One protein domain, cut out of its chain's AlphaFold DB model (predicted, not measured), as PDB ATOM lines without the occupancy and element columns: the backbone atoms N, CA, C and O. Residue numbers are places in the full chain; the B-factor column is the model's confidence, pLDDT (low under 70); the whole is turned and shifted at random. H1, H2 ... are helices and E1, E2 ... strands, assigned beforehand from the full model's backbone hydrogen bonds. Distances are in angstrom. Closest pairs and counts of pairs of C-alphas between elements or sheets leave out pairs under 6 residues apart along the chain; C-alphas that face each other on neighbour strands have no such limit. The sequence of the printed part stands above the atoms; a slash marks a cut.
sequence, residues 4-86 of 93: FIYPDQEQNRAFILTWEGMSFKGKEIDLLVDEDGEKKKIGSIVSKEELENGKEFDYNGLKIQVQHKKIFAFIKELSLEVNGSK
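What this domain is: This is residues 4 to 86 of the 93 residues of an uncharacterized protein of Candidatus Parcubacteria bacterium (UniProt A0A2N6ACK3). Two antiparallel sheets lie face to face as a sandwich, a four-stranded one of E1 to E4 and a three-stranded one of E5 to E7, with their strands crossed at 41 degrees. The chain passes once from the first sheet to the second, between E4 and E5, and there the one short helix, H1, packs beside E6. The printed part has 83 residues, with seven named strands and one named helix in the order E1 E2 E3 E4 H1 E5 E6 E7; the sheets run E1 - E2 - E3 - E4 and E5 - E6 - E7, and the class is mostly strand. The whole is compact, with a radius of gyration of the C-alphas of 12.4 A and spans of 36 by 25 by 18 A.

How they stand to each other: The larger sheet, strongly twisted, is a meander, each strand the antiparallel neighbour of the one before: E1, residues 4 to 8, E2, residues 13 to 19, E3, residues 29 to 35, and E4, residues 38 to 45. In the hairpin of E1 and E2, N 6 and O 15 are 2.7 A apart, within hydrogen-bond range. Likewise within range are N 16 and O 32 of the hairpin E2 and E3, 2.8 A, and N 31 and O 43 of the hairpin E3 and E4, 2.9 A. The second meander is E5, residues 55 to 59, E6, residues 62 to 72, and E7, residues 75 to 82. In the hairpin of E5 and E6, N 57 and O 64 are 2.8 A apart; in that of E6 and E7, N 67 and O 79 are 2.9 A apart. E6 bends by 57 degrees at residue 68. The closest C-alphas of edge strands E4 and E5 are those of Ile 42 and Tyr 59, 6.8 A apart; those of E1 and E7 are Tyr 6 and Leu 80, 7.3 A apart. H1, residues 48 to 53, is on the second sheet at a height of 4.5 A, over none of its strands; its closest C-alpha pair with E6 is Leu 51 and Gln 67, 5.0 A. Every O i to N i+4 pair of H1 is within hydrogen-bond range. E1 and E5, for instance, are apart.

Where its parts are: E1 begins at C-alpha 4 (-7.786, 1.942, -23.925). E2 measures 19.8 A from first to last C-alpha, E3 19.1 A and E4 20.9 A. E6, the longest strand, measures 28.3 A from C-alpha 62 (-14.928, -7.612, -8.991). E7 measures 22.1 A and ends at C-alpha 82 (-9.715, -8.133, -13.214). E1, E5 and H1 measure 12.7 A, 13.0 A and 8.6 A.

The domain as a whole: The two C-alphas farthest apart are those of Asp 36 and Ala 73, 38.4 A. The printed part has no cut, and no link is long. The mean pLDDT of the printed part is 85.1; residues 9 to 10, 72 and 74 are under 70.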
ATOM      1  N   PHE A   4      -7.903   3.375 -23.702       89.00
ATOM      2  CA  PHE A   4      -7.786   1.942 -23.925       89.00
ATOM      3  C   PHE A   4      -9.098   1.261 -23.557       89.00
ATOM      4  O   PHE A   4      -9.688   1.569 -22.525       89.00
ATOM      5  N   ILE A   5      -9.530   0.320 -24.389       90.19
ATOM      6  CA  ILE A   5     -10.634  -0.595 -24.117       90.19
ATOM      7  C   ILE A   5     -10.061  -1.959 -23.748       90.19
ATOM      8  O   ILE A   5      -9.221  -2.501 -24.458       90.19
ATOM      9  N   TYR A   6     -10.553  -2.525 -22.659       89.62
ATOM     10  CA  TYR A   6     -10.193  -3.825 -22.117       89.62
ATOM     11  C   TYR A   6     -11.455  -4.697 -22.134       89.62
ATOM     12  O   TYR A   6     -12.261  -4.618 -21.204       89.62
ATOM     13  N   PRO A   7     -11.679  -5.477 -23.203       86.44
ATOM     14  CA  PRO A   7     -12.856  -6.325 -23.313       86.44
ATOM     15  C   PRO A   7     -12.742  -7.508 -22.344       86.44
ATOM     16  O   PRO A   7     -11.810  -8.308 -22.431       86.44
ATOM     17  N   ASP A   8     -13.702  -7.623 -21.432       83.19
ATOM     18  CA  ASP A   8     -13.809  -8.715 -20.470       83.19
ATOM     19  C   ASP A   8     -14.744  -9.786 -21.044       83.19
ATOM     20  O   ASP A   8     -15.966  -9.737 -20.881       83.19
ATOM     21  N   GLN A   9     -14.165 -10.740 -21.784       69.56
ATOM     22  CA  GLN A   9     -14.931 -11.774 -22.497       69.56
ATOM     23  C   GLN A   9     -15.740 -12.681 -21.559       69.56
ATOM     24  O   GLN A   9     -16.725 -13.271 -21.996       69.56
ATOM     25  N   GLU A  10     -15.357 -12.782 -20.284       69.31
ATOM     26  CA  GLU A  10     -16.050 -13.624 -19.304       69.31
ATOM     27  C   GLU A  10     -17.400 -13.046 -18.854       69.31
ATOM     28  O   GLU A  10     -18.278 -13.808 -18.459       69.31
ATOM     29  N   GLN A  11     -17.591 -11.722 -18.907       71.38
ATOM     30  CA  GLN A  11     -18.771 -11.052 -18.330       71.38
ATOM     31  C   GLN A  11     -19.482 -10.101 -19.299       71.38
ATOM     32  O   GLN A  11     -20.262  -9.261 -18.864       71.38
ATOM     33  N   ASN A  12     -19.237 -10.246 -20.605       79.31
ATOM     34  CA  ASN A  12     -19.890  -9.478 -21.673       79.31
ATOM     35  C   ASN A  12     -19.878  -7.953 -21.444       79.31
ATOM     36  O   ASN A  12     -20.875  -7.261 -21.636       79.31
ATOM     37  N   ARG A  13     -18.730  -7.434 -21.012       86.81
ATOM     38  CA  ARG A  13     -18.528  -6.013 -20.721       86.81
ATOM     39  C   ARG A  13     -17.142  -5.571 -21.157       86.81
ATOM     40  O   ARG A  13     -16.271  -6.397 -21.430       86.81
ATOM     41  N   ALA A  14     -16.902  -4.271 -21.166       90.25
ATOM     42  CA  ALA A  14     -15.585  -3.727 -21.453       90.25
ATOM     43  C   ALA A  14     -15.198  -2.639 -20.455       90.25
ATOM     44  O   ALA A  14     -15.972  -1.728 -20.183       90.25
ATOM     45  N   PHE A  15     -13.974  -2.688 -19.945       91.38
ATOM     46  CA  PHE A  15     -13.423  -1.593 -19.154       91.38
ATOM     47  C   PHE A  15     -12.754  -0.587 -20.077       91.38
ATOM     48  O   PHE A  15     -12.018  -0.961 -20.985       91.38
ATOM     49  N   ILE A  16     -12.993   0.696 -19.860       91.81
ATOM     50  CA  ILE A  16     -12.460   1.767 -20.690       91.81
ATOM     51  C   ILE A  16     -11.649   2.695 -19.800       91.81
ATOM     52  O   ILE A  16     -12.193   3.331 -18.905       91.81
ATOM     53  N   LEU A  17     -10.349   2.788 -20.060       90.75
ATOM     54  CA  LEU A  17      -9.487   3.801 -19.463       90.75
ATOM     55  C   LEU A  17      -9.399   4.982 -20.414       90.75
ATOM     56  O   LEU A  17      -8.933   4.824 -21.539       90.75
ATOM     57  N   THR A  18      -9.817   6.164 -19.979       90.88
ATOM     58  CA  THR A  18      -9.763   7.385 -20.796       90.88
ATOM     59  C   THR A  18      -9.058   8.492 -20.038       90.88
ATOM     60  O   THR A  18      -9.094   8.520 -18.812       90.88
ATOM     61  N   TRP A  19      -8.395   9.394 -20.749       89.75
ATOM     62  CA  TRP A  19      -7.747  10.551 -20.139       89.75
ATOM     63  C   TRP A  19      -7.830  11.757 -21.063       89.75
ATOM     64  O   TRP A  19      -8.007  11.642 -22.282       89.75
ATOM     65  N   GLU A  20      -7.662  12.937 -20.477       84.69
ATOM     66  CA  GLU A  20      -7.617  14.175 -21.238       84.69
ATOM     67  C   GLU A  20      -6.211  14.474 -21.781       84.69
ATOM     68  O   GLU A  20      -5.206  14.432 -21.067       84.69
ATOM     69  N   GLY A  21      -6.147  14.839 -23.065       78.19
ATOM     70  CA  GLY A  21      -4.908  15.187 -23.765       78.19
ATOM     71  C   GLY A  21      -4.160  13.985 -24.351       78.19
ATOM     72  O   GLY A  21      -4.609  12.851 -24.283       78.19
ATOM     73  N   MET A  22      -2.998  14.226 -24.962       73.75
ATOM     74  CA  MET A  22      -2.268  13.200 -25.731       73.75
ATOM     75  C   MET A  22      -1.560  12.136 -24.869       73.75
ATOM     76  O   MET A  22      -1.133  11.114 -25.398       73.75
ATOM     77  N   SER A  23      -1.404  12.351 -23.557       72.81
ATOM     78  CA  SER A  23      -0.709  11.424 -22.656       72.81
ATOM     79  C   SER A  23      -1.381  11.357 -21.290       72.81
ATOM     80  O   SER A  23      -1.741  12.385 -20.728       72.81
ATOM     81  N   PHE A  24      -1.464  10.151 -20.727       74.62
ATOM     82  CA  PHE A  24      -1.992   9.907 -19.384       74.62
ATOM     83  C   PHE A  24      -1.004  10.255 -18.254       74.62
ATOM     84  O   PHE A  24      -1.347  10.205 -17.075       74.62
ATOM     85  N   LYS A  25       0.260  10.577 -18.570       72.31
ATOM     86  CA  LYS A  25       1.278  10.877 -17.548       72.31
ATOM     87  C   LYS A  25       0.937  12.175 -16.810       72.31
ATOM     88  O   LYS A  25       1.089  13.257 -17.367       72.31
ATOM     89  N   GLY A  26       0.556  12.052 -15.537       71.06
ATOM     90  CA  GLY A  26       0.214  13.195 -14.682       71.06
ATOM     91  C   GLY A  26      -1.159  13.797 -14.987       71.06
ATOM     92  O   GLY A  26      -1.389  14.967 -14.692       71.06
ATOM     93  N   LYS A  27      -2.038  13.018 -15.623       82.81
ATOM     94  CA  LYS A  27      -3.428  13.376 -15.899       82.81
ATOM     95  C   LYS A  27      -4.359  12.415 -15.184       82.81
ATOM     96  O   LYS A  27      -3.966  11.292 -14.874       82.81
ATOM     97  N   GLU A  28      -5.579  12.884 -14.954       88.56
ATOM     98  CA  GLU A  28      -6.656  12.040 -14.461       88.56
ATOM     99  C   GLU A  28      -6.991  10.980 -15.515       88.56
ATOM    100  O   GLU A  28      -7.188  11.301 -16.692       88.56
ATOM    101  N   ILE A  29      -6.991   9.717 -15.093       90.06
ATOM    102  CA  ILE A  29      -7.439   8.587 -15.903       90.06
ATOM    103  C   ILE A  29      -8.763   8.110 -15.337       90.06
ATOM    104  O   ILE A  29      -8.818   7.608 -14.216       90.06
ATOM    105  N   ASP A  30      -9.807   8.222 -16.136       92.44
ATOM    106  CA  ASP A  30     -11.125   7.718 -15.807       92.44
ATOM    107  C   ASP A  30     -11.254   6.257 -16.207       92.44
ATOM    108  O   ASP A  30     -11.018   5.894 -17.360       92.44
ATOM    109  N   LEU A  31     -11.664   5.436 -15.243       92.19
ATOM    110  CA  LEU A  31     -12.086   4.064 -15.452       92.19
ATOM    111  C   LEU A  31     -13.602   4.042 -15.624       92.19
ATOM    112  O   LEU A  31     -14.365   4.301 -14.688       92.19
ATOM    113  N   LEU A  32     -14.029   3.703 -16.829       92.94
ATOM    114  CA  LEU A  32     -15.414   3.446 -17.182       92.94
ATOM    115  C   LEU A  32     -15.604   1.943 -17.400       92.94
ATOM    116  O   LEU A  32     -14.664   1.224 -17.732       92.94
ATOM    117  N   VAL A  33     -16.831   1.478 -17.256       91.69
ATOM    118  CA  VAL A  33     -17.268   0.146 -17.663       91.69
ATOM    119  C   VAL A  33     -18.435   0.293 -18.615       91.69
ATOM    120  O   VAL A  33     -19.353   1.060 -18.350       91.69
ATOM    121  N   ASP A  34     -18.347  -0.389 -19.742       90.62
ATOM    122  CA  ASP A  34     -19.399  -0.535 -20.734       90.62
ATOM    123  C   ASP A  34     -20.050  -1.899 -20.507       90.62
ATOM    124  O   ASP A  34     -19.418  -2.934 -20.727       90.62
ATOM    125  N   GLU A  35     -21.266  -1.885 -19.973       87.62
ATOM    126  CA  GLU A  35     -22.075  -3.072 -19.697       87.62
ATOM    127  C   GLU A  35     -23.401  -2.887 -20.442       87.62
ATOM    128  O   GLU A  35     -24.074  -1.871 -20.261       87.62
ATOM    129  N   ASP A  36     -23.721  -3.807 -21.357       82.94
ATOM    130  CA  ASP A  36     -24.916  -3.744 -22.214       82.94
ATOM    131  C   ASP A  36     -25.071  -2.432 -23.023       82.94
ATOM    132  O   ASP A  36     -26.177  -2.001 -23.354       82.94
ATOM    133  N   GLY A  37     -23.954  -1.783 -23.379       81.06
ATOM    134  CA  GLY A  37     -23.938  -0.515 -24.118       81.06
ATOM    135  C   GLY A  37     -24.119   0.733 -23.247       81.06
ATOM    136  O   GLY A  37     -24.152   1.850 -23.773       81.06
ATOM    137  N   GLU A  38     -24.205   0.579 -21.922       87.31
ATOM    138  CA  GLU A  38     -24.177   1.685 -20.968       87.31
ATOM    139  C   GLU A  38     -22.777   1.884 -20.386       87.31
ATOM    140  O   GLU A  38     -22.219   0.997 -19.739       87.31
ATOM    141  N   LYS A  39     -22.233   3.098 -20.528       90.31
ATOM    142  CA  LYS A  39     -20.942   3.477 -19.939       90.31
ATOM    143  C   LYS A  39     -21.133   4.071 -18.549       90.31
ATOM    144  O   LYS A  39     -21.711   5.147 -18.406       90.31
ATOM    145  N   LYS A  40     -20.594   3.410 -17.528       90.88
ATOM    146  CA  LYS A  40     -20.642   3.833 -16.122       90.88
ATOM    147  C   LYS A  40     -19.234   4.139 -15.625       90.88
ATOM    148  O   LYS A  40     -18.320   3.351 -15.831       90.88
ATOM    149  N   LYS A  41     -19.031   5.285 -14.972       91.75
ATOM    150  CA  LYS A  41     -17.739   5.634 -14.357       91.75
ATOM    151  C   LYS A  41     -17.589   4.865 -13.045       91.75
ATOM    152  O   LYS A  41     -18.398   5.049 -12.142       91.75
ATOM    153  N   ILE A  42     -16.566   4.019 -12.954       90.69
ATOM    154  CA  ILE A  42     -16.214   3.279 -11.734       90.69
ATOM    155  C   ILE A  42     -15.390   4.175 -10.810       90.69
ATOM    156  O   ILE A  42     -15.601   4.201  -9.601       90.69
ATOM    157  N   GLY A  43     -14.458   4.937 -11.378       91.56
ATOM    158  CA  GLY A  43     -13.619   5.847 -10.614       91.56
ATOM    159  C   GLY A  43     -12.544   6.500 -11.466       91.56
ATOM    160  O   GLY A  43     -12.550   6.391 -12.692       91.56
ATOM    161  N   SER A  44     -11.628   7.184 -10.789       91.81
ATOM    162  CA  SER A  44     -10.570   7.966 -11.423       91.81
ATOM    163  C   SER A  44      -9.238   7.745 -10.728       91.81
ATOM    164  O   SER A  44      -9.177   7.538  -9.516       91.81
ATOM    165  N   ILE A  45      -8.167   7.816 -11.509       90.56
ATOM    166  CA  ILE A  45      -6.784   7.764 -11.048       90.56
ATOM    167  C   ILE A  45      -6.210   9.150 -11.278       90.56
ATOM    168  O   ILE A  45      -5.943   9.528 -12.416       90.56
ATOM    169  N   VAL A  46      -6.046   9.921 -10.208       87.19
ATOM    170  CA  VAL A  46      -5.665  11.342 -10.305       87.19
ATOM    171  C   VAL A  46      -4.152  11.548 -10.306       87.19
ATOM    172  O   VAL A  46      -3.659  12.584 -10.752       87.19
ATOM    173  N   SER A  47      -3.401  10.544  -9.847       83.19
ATOM    174  CA  SER A  47      -1.960  10.642  -9.629       83.19
ATOM    175  C   SER A  47      -1.188   9.519 -10.307       83.19
ATOM    176  O   SER A  47      -1.564   8.347 -10.282       83.19
ATOM    177  N   LYS A  48      -0.015   9.869 -10.844       81.38
ATOM    178  CA  LYS A  48       0.937   8.904 -11.416       81.38
ATOM    179  C   LYS A  48       1.373   7.847 -10.397       81.38
ATOM    180  O   LYS A  48       1.601   6.706 -10.781       81.38
ATOM    181  N   GLU A  49       1.485   8.222  -9.127       84.88
ATOM    182  CA  GLU A  49       1.845   7.309  -8.040       84.88
ATOM    183  C   GLU A  49       0.788   6.225  -7.825       84.88
ATOM    184  O   GLU A  49       1.152   5.065  -7.671       84.88
ATOM    185  N   GLU A  50      -0.504   6.557  -7.882       87.12
ATOM    186  CA  GLU A  50      -1.573   5.552  -7.793       87.12
ATOM    187  C   GLU A  50      -1.499   4.568  -8.963       87.12
ATOM    188  O   GLU A  50      -1.638   3.361  -8.787       87.12
ATOM    189  N   LEU A  51      -1.181   5.078 -10.151       85.81
ATOM    190  CA  LEU A  51      -1.012   4.264 -11.345       85.81
ATOM    191  C   LEU A  51       0.225   3.351 -11.274       85.81
ATOM    192  O   LEU A  51       0.186   2.225 -11.755       85.81
ATOM    193  N   GLU A  52       1.342   3.817 -10.709       85.00
ATOM    194  CA  GLU A  52       2.564   3.009 -10.570       85.00
ATOM    195  C   GLU A  52       2.448   1.977  -9.437       85.00
ATOM    196  O   GLU A  52       2.884   0.836  -9.611       85.00
ATOM    197  N   ASN A  53       1.807   2.334  -8.320       86.88
ATOM    198  CA  ASN A  53       1.534   1.404  -7.220       86.88
ATOM    199  C   ASN A  53       0.439   0.381  -7.569       86.88
ATOM    200  O   ASN A  53       0.432  -0.707  -7.002       86.88
ATOM    201  N   GLY A  54      -0.411   0.687  -8.552       89.00
ATOM    202  CA  GLY A  54      -1.560  -0.130  -8.925       89.00
ATOM    203  C   GLY A  54      -2.789   0.322  -8.149       89.00
ATOM    204  O   GLY A  54      -2.899   0.079  -6.950       89.00
ATOM    205  N   LYS A  55      -3.719   0.992  -8.830       91.56
ATOM    206  CA  LYS A  55      -4.976   1.432  -8.231       91.56
ATOM    207  C   LYS A  55      -6.002   0.319  -8.348       91.56
ATOM    208  O   LYS A  55      -6.286  -0.134  -9.453       91.56
ATOM    209  N   GLU A  56      -6.561  -0.089  -7.220       92.81
ATOM    210  CA  GLU A  56      -7.648  -1.063  -7.159       92.81
ATOM    211  C   GLU A  56      -9.007  -0.357  -7.098       92.81
ATOM    212  O   GLU A  56      -9.168   0.674  -6.437       92.81
ATOM    213  N   PHE A  57      -9.978  -0.927  -7.802       91.19
ATOM    214  CA  PHE A  57     -11.376  -0.531  -7.828       91.19
ATOM    215  C   PHE A  57     -12.244  -1.766  -7.597       91.19
ATOM    216  O   PHE A  57     -11.995  -2.816  -8.185       91.19
ATOM    217  N   ASP A  58     -13.288  -1.617  -6.789       90.31
ATOM    218  CA  ASP A  58     -14.311  -2.641  -6.601       90.31
ATOM    219  C   ASP A  58     -15.559  -2.259  -7.402       90.31
ATOM    220  O   ASP A  58     -16.145  -1.195  -7.197       90.31
ATOM    221  N   TYR A  59     -15.978  -3.131  -8.315       86.94
ATOM    222  CA  TYR A  59     -17.196  -2.950  -9.105       86.94
ATOM    223  C   TYR A  59     -17.965  -4.262  -9.167       86.94
ATOM    224  O   TYR A  59     -17.400  -5.261  -9.584       86.94
ATOM    225  N   ASN A  60     -19.231  -4.290  -8.737       84.50
ATOM    226  CA  ASN A  60     -20.084  -5.491  -8.770       84.50
ATOM    227  C   ASN A  60     -19.410  -6.772  -8.213       84.50
ATOM    228  O   ASN A  60     -19.605  -7.868  -8.734       84.50
ATOM    229  N   GLY A  61     -18.605  -6.639  -7.149       84.44
ATOM    230  CA  GLY A  61     -17.878  -7.759  -6.527       84.44
ATOM    231  C   GLY A  61     -16.582  -8.165  -7.238       84.44
ATOM    232  O   GLY A  61     -16.031  -9.226  -6.950       84.44
ATOM    233  N   LEU A  62     -16.098  -7.342  -8.166       86.25
ATOM    234  CA  LEU A  62     -14.928  -7.612  -8.991       86.25
ATOM    235  C   LEU A  62     -13.828  -6.635  -8.641       86.25
ATOM    236  O   LEU A  62     -14.067  -5.430  -8.548       86.25
ATOM    237  N   LYS A  63     -12.619  -7.165  -8.506       90.94
ATOM    238  CA  LYS A  63     -11.432  -6.372  -8.210       90.94
ATOM    239  C   LYS A  63     -10.743  -5.997  -9.501       90.94
ATOM    240  O   LYS A  63     -10.172  -6.859 -10.164       90.94
ATOM    241  N   ILE A  64     -10.803  -4.724  -9.853       91.12
ATOM    242  CA  ILE A  64     -10.175  -4.170 -11.044       91.12
ATOM    243  C   ILE A  64      -8.936  -3.413 -10.594       91.12
ATOM    244  O   ILE A  64      -9.033  -2.374  -9.949       91.12
ATOM    245  N   GLN A  65      -7.763  -3.921 -10.938       92.38
ATOM    246  CA  GLN A  65      -6.498  -3.262 -10.681       92.38
ATOM    247  C   GLN A  65      -5.963  -2.640 -11.967       92.38
ATOM    248  O   GLN A  65      -5.767  -3.312 -12.978       92.38
ATOM    249  N   VAL A  66      -5.690  -1.343 -11.918       91.19
ATOM    250  CA  VAL A  66      -5.090  -0.588 -13.014       91.19
ATOM    251  C   VAL A  66      -3.677  -0.210 -12.618       91.19
ATOM    252  O   VAL A  66      -3.465   0.518 -11.649       91.19
ATOM    253  N   GLN A  67      -2.697  -0.684 -13.384       90.00
ATOM    254  CA  GLN A  67      -1.292  -0.422 -13.114       90.00
ATOM    255  C   GLN A  67      -0.537  -0.027 -14.378       90.00
ATOM    256  O   GLN A  67      -0.608  -0.682 -15.414       90.00
ATOM    257  N   HIS A  68       0.284   1.008 -14.275       87.12
ATOM    258  CA  HIS A  68       1.245   1.372 -15.300       87.12
ATOM    259  C   HIS A  68       2.565   0.654 -15.049       87.12
ATOM    260  O   HIS A  68       3.441   1.124 -14.316       87.12
ATOM    261  N   LYS A  69       2.697  -0.523 -15.662       80.75
ATOM    262  CA  LYS A  69       3.821  -1.424 -15.435       80.75
ATOM    263  C   LYS A  69       4.835  -1.340 -16.566       80.75
ATOM    264  O   LYS A  69       4.509  -1.195 -17.742       80.75
ATOM    265  N   LYS A  70       6.109  -1.459 -16.202       79.19
ATOM    266  CA  LYS A  70       7.208  -1.623 -17.155       79.19
ATOM    267  C   LYS A  70       7.203  -3.060 -17.676       79.19
ATOM    268  O   LYS A  70       7.438  -3.984 -16.900       79.19
ATOM    269  N   ILE A  71       6.946  -3.228 -18.969       73.31
ATOM    270  CA  ILE A  71       6.902  -4.541 -19.634       73.31
ATOM    271  C   ILE A  71       8.234  -4.897 -20.296       73.31
ATOM    272  O   ILE A  71       8.635  -6.055 -20.256       73.31
ATOM    273  N   PHE A  72       8.968  -3.925 -20.849       66.19
ATOM    274  CA  PHE A  72      10.276  -4.196 -21.456       66.19
ATOM    275  C   PHE A  72      11.156  -2.949 -21.496       66.19
ATOM    276  O   PHE A  72      10.651  -1.897 -21.846       66.19
ATOM    277  N   ALA A  73      12.452  -3.044 -21.175       76.19
ATOM    278  CA  ALA A  73      13.455  -1.963 -21.259       76.19
ATOM    279  C   ALA A  73      12.967  -0.543 -20.855       76.19
ATOM    280  O   ALA A  73      13.109  -0.147 -19.697       76.19
ATOM    281  N   PHE A  74      12.397   0.220 -21.792       67.81
ATOM    282  CA  PHE A  74      11.842   1.578 -21.631       67.81
ATOM    283  C   PHE A  74      10.330   1.677 -21.939       67.81
ATOM    284  O   PHE A  74       9.731   2.734 -21.752       67.81
ATOM    285  N   ILE A  75       9.703   0.581 -22.359       73.56
ATOM    286  CA  ILE A  75       8.275   0.455 -22.641       73.56
ATOM    287  C   ILE A  75       7.528   0.229 -21.324       73.56
ATOM    288  O   ILE A  75       7.722  -0.773 -20.622       73.56
ATOM    289  N   LYS A  76       6.666   1.187 -20.992       73.00
ATOM    290  CA  LYS A  76       5.662   1.061 -19.939       73.00
ATOM    291  C   LYS A  76       4.283   1.035 -20.591       73.00
ATOM    292  O   LYS A  76       4.048   1.789 -21.531       73.00
ATOM    293  N   GLU A  77       3.404   0.187 -20.083       81.75
ATOM    294  CA  GLU A  77       2.046   0.007 -20.596       81.75
ATOM    295  C   GLU A  77       1.042   0.029 -19.446       81.75
ATOM    296  O   GLU A  77       1.367  -0.313 -18.305       81.75
ATOM    297  N   LEU A  78      -0.169   0.489 -19.753       85.12
ATOM    298  CA  LEU A  78      -1.321   0.388 -18.867       85.12
ATOM    299  C   LEU A  78      -1.831  -1.055 -18.882       85.12
ATOM    300  O   LEU A  78      -2.436  -1.509 -19.851       85.12
ATOM    301  N   SER A  79      -1.583  -1.761 -17.789       87.00
ATOM    302  CA  SER A  79      -2.120  -3.086 -17.521       87.00
ATOM    303  C   SER A  79      -3.398  -2.939 -16.707       87.00
ATOM    304  O   SER A  79      -3.409  -2.236 -15.695       87.00
ATOM    305  N   LEU A  80      -4.450  -3.631 -17.130       89.75
ATOM    306  CA  LEU A  80      -5.683  -3.773 -16.369       89.75
ATOM    307  C   LEU A  80      -5.838  -5.248 -15.999       89.75
ATOM    308  O   LEU A  80      -5.703  -6.129 -16.847       89.75
ATOM    309  N   GLU A  81      -6.058  -5.515 -14.723       90.38
ATOM    310  CA  GLU A  81      -6.216  -6.852 -14.167       90.38
ATOM    311  C   GLU A  81      -7.570  -6.927 -13.464       90.38
ATOM    312  O   GLU A  81      -7.895  -6.062 -12.660       90.38
ATOM    313  N   VAL A  82      -8.381  -7.929 -13.789       89.44
ATOM    314  CA  VAL A  82      -9.715  -8.133 -13.214       89.44
ATOM    315  C   VAL A  82      -9.711  -9.468 -12.495       89.44
ATOM    316  O   VAL A  82      -9.434 -10.494 -13.107       89.44
ATOM    317  N   ASN A  83      -9.969  -9.468 -11.187       88.06
ATOM    318  CA  ASN A  83      -9.918 -10.661 -10.333       88.06
ATOM    319  C   ASN A  83      -8.604 -11.466 -10.445       88.06
ATOM    320  O   ASN A  83      -8.602 -12.685 -10.299       88.06
ATOM    321  N   GLY A  84      -7.479 -10.793 -10.705       84.69
ATOM    322  CA  GLY A  84      -6.178 -11.442 -10.916       84.69
ATOM    323  C   GLY A  84      -5.902 -11.877 -12.363       84.69
ATOM    324  O   GLY A  84      -4.791 -12.306 -12.672       84.69
ATOM    325  N   SER A  85      -6.872 -11.735 -13.271       86.00
ATOM    326  CA  SER A  85      -6.724 -12.023 -14.700       86.00
ATOM    327  C   SER A  85      -6.387 -10.755 -15.480       86.00
ATOM    328  O   SER A  85      -7.152  -9.793 -15.501       86.00
ATOM    329  N   LYS A  86      -5.236 -10.735 -16.159       86.88
ATOM    330  CA  LYS A  86      -4.833  -9.584 -16.982       86.88
ATOM    331  C   LYS A  86      -5.636  -9.524 -18.266       86.88
ATOM    332  O   LYS A  86      -5.573 -10.445 -19.081       86.88
TER     333      LYS A  86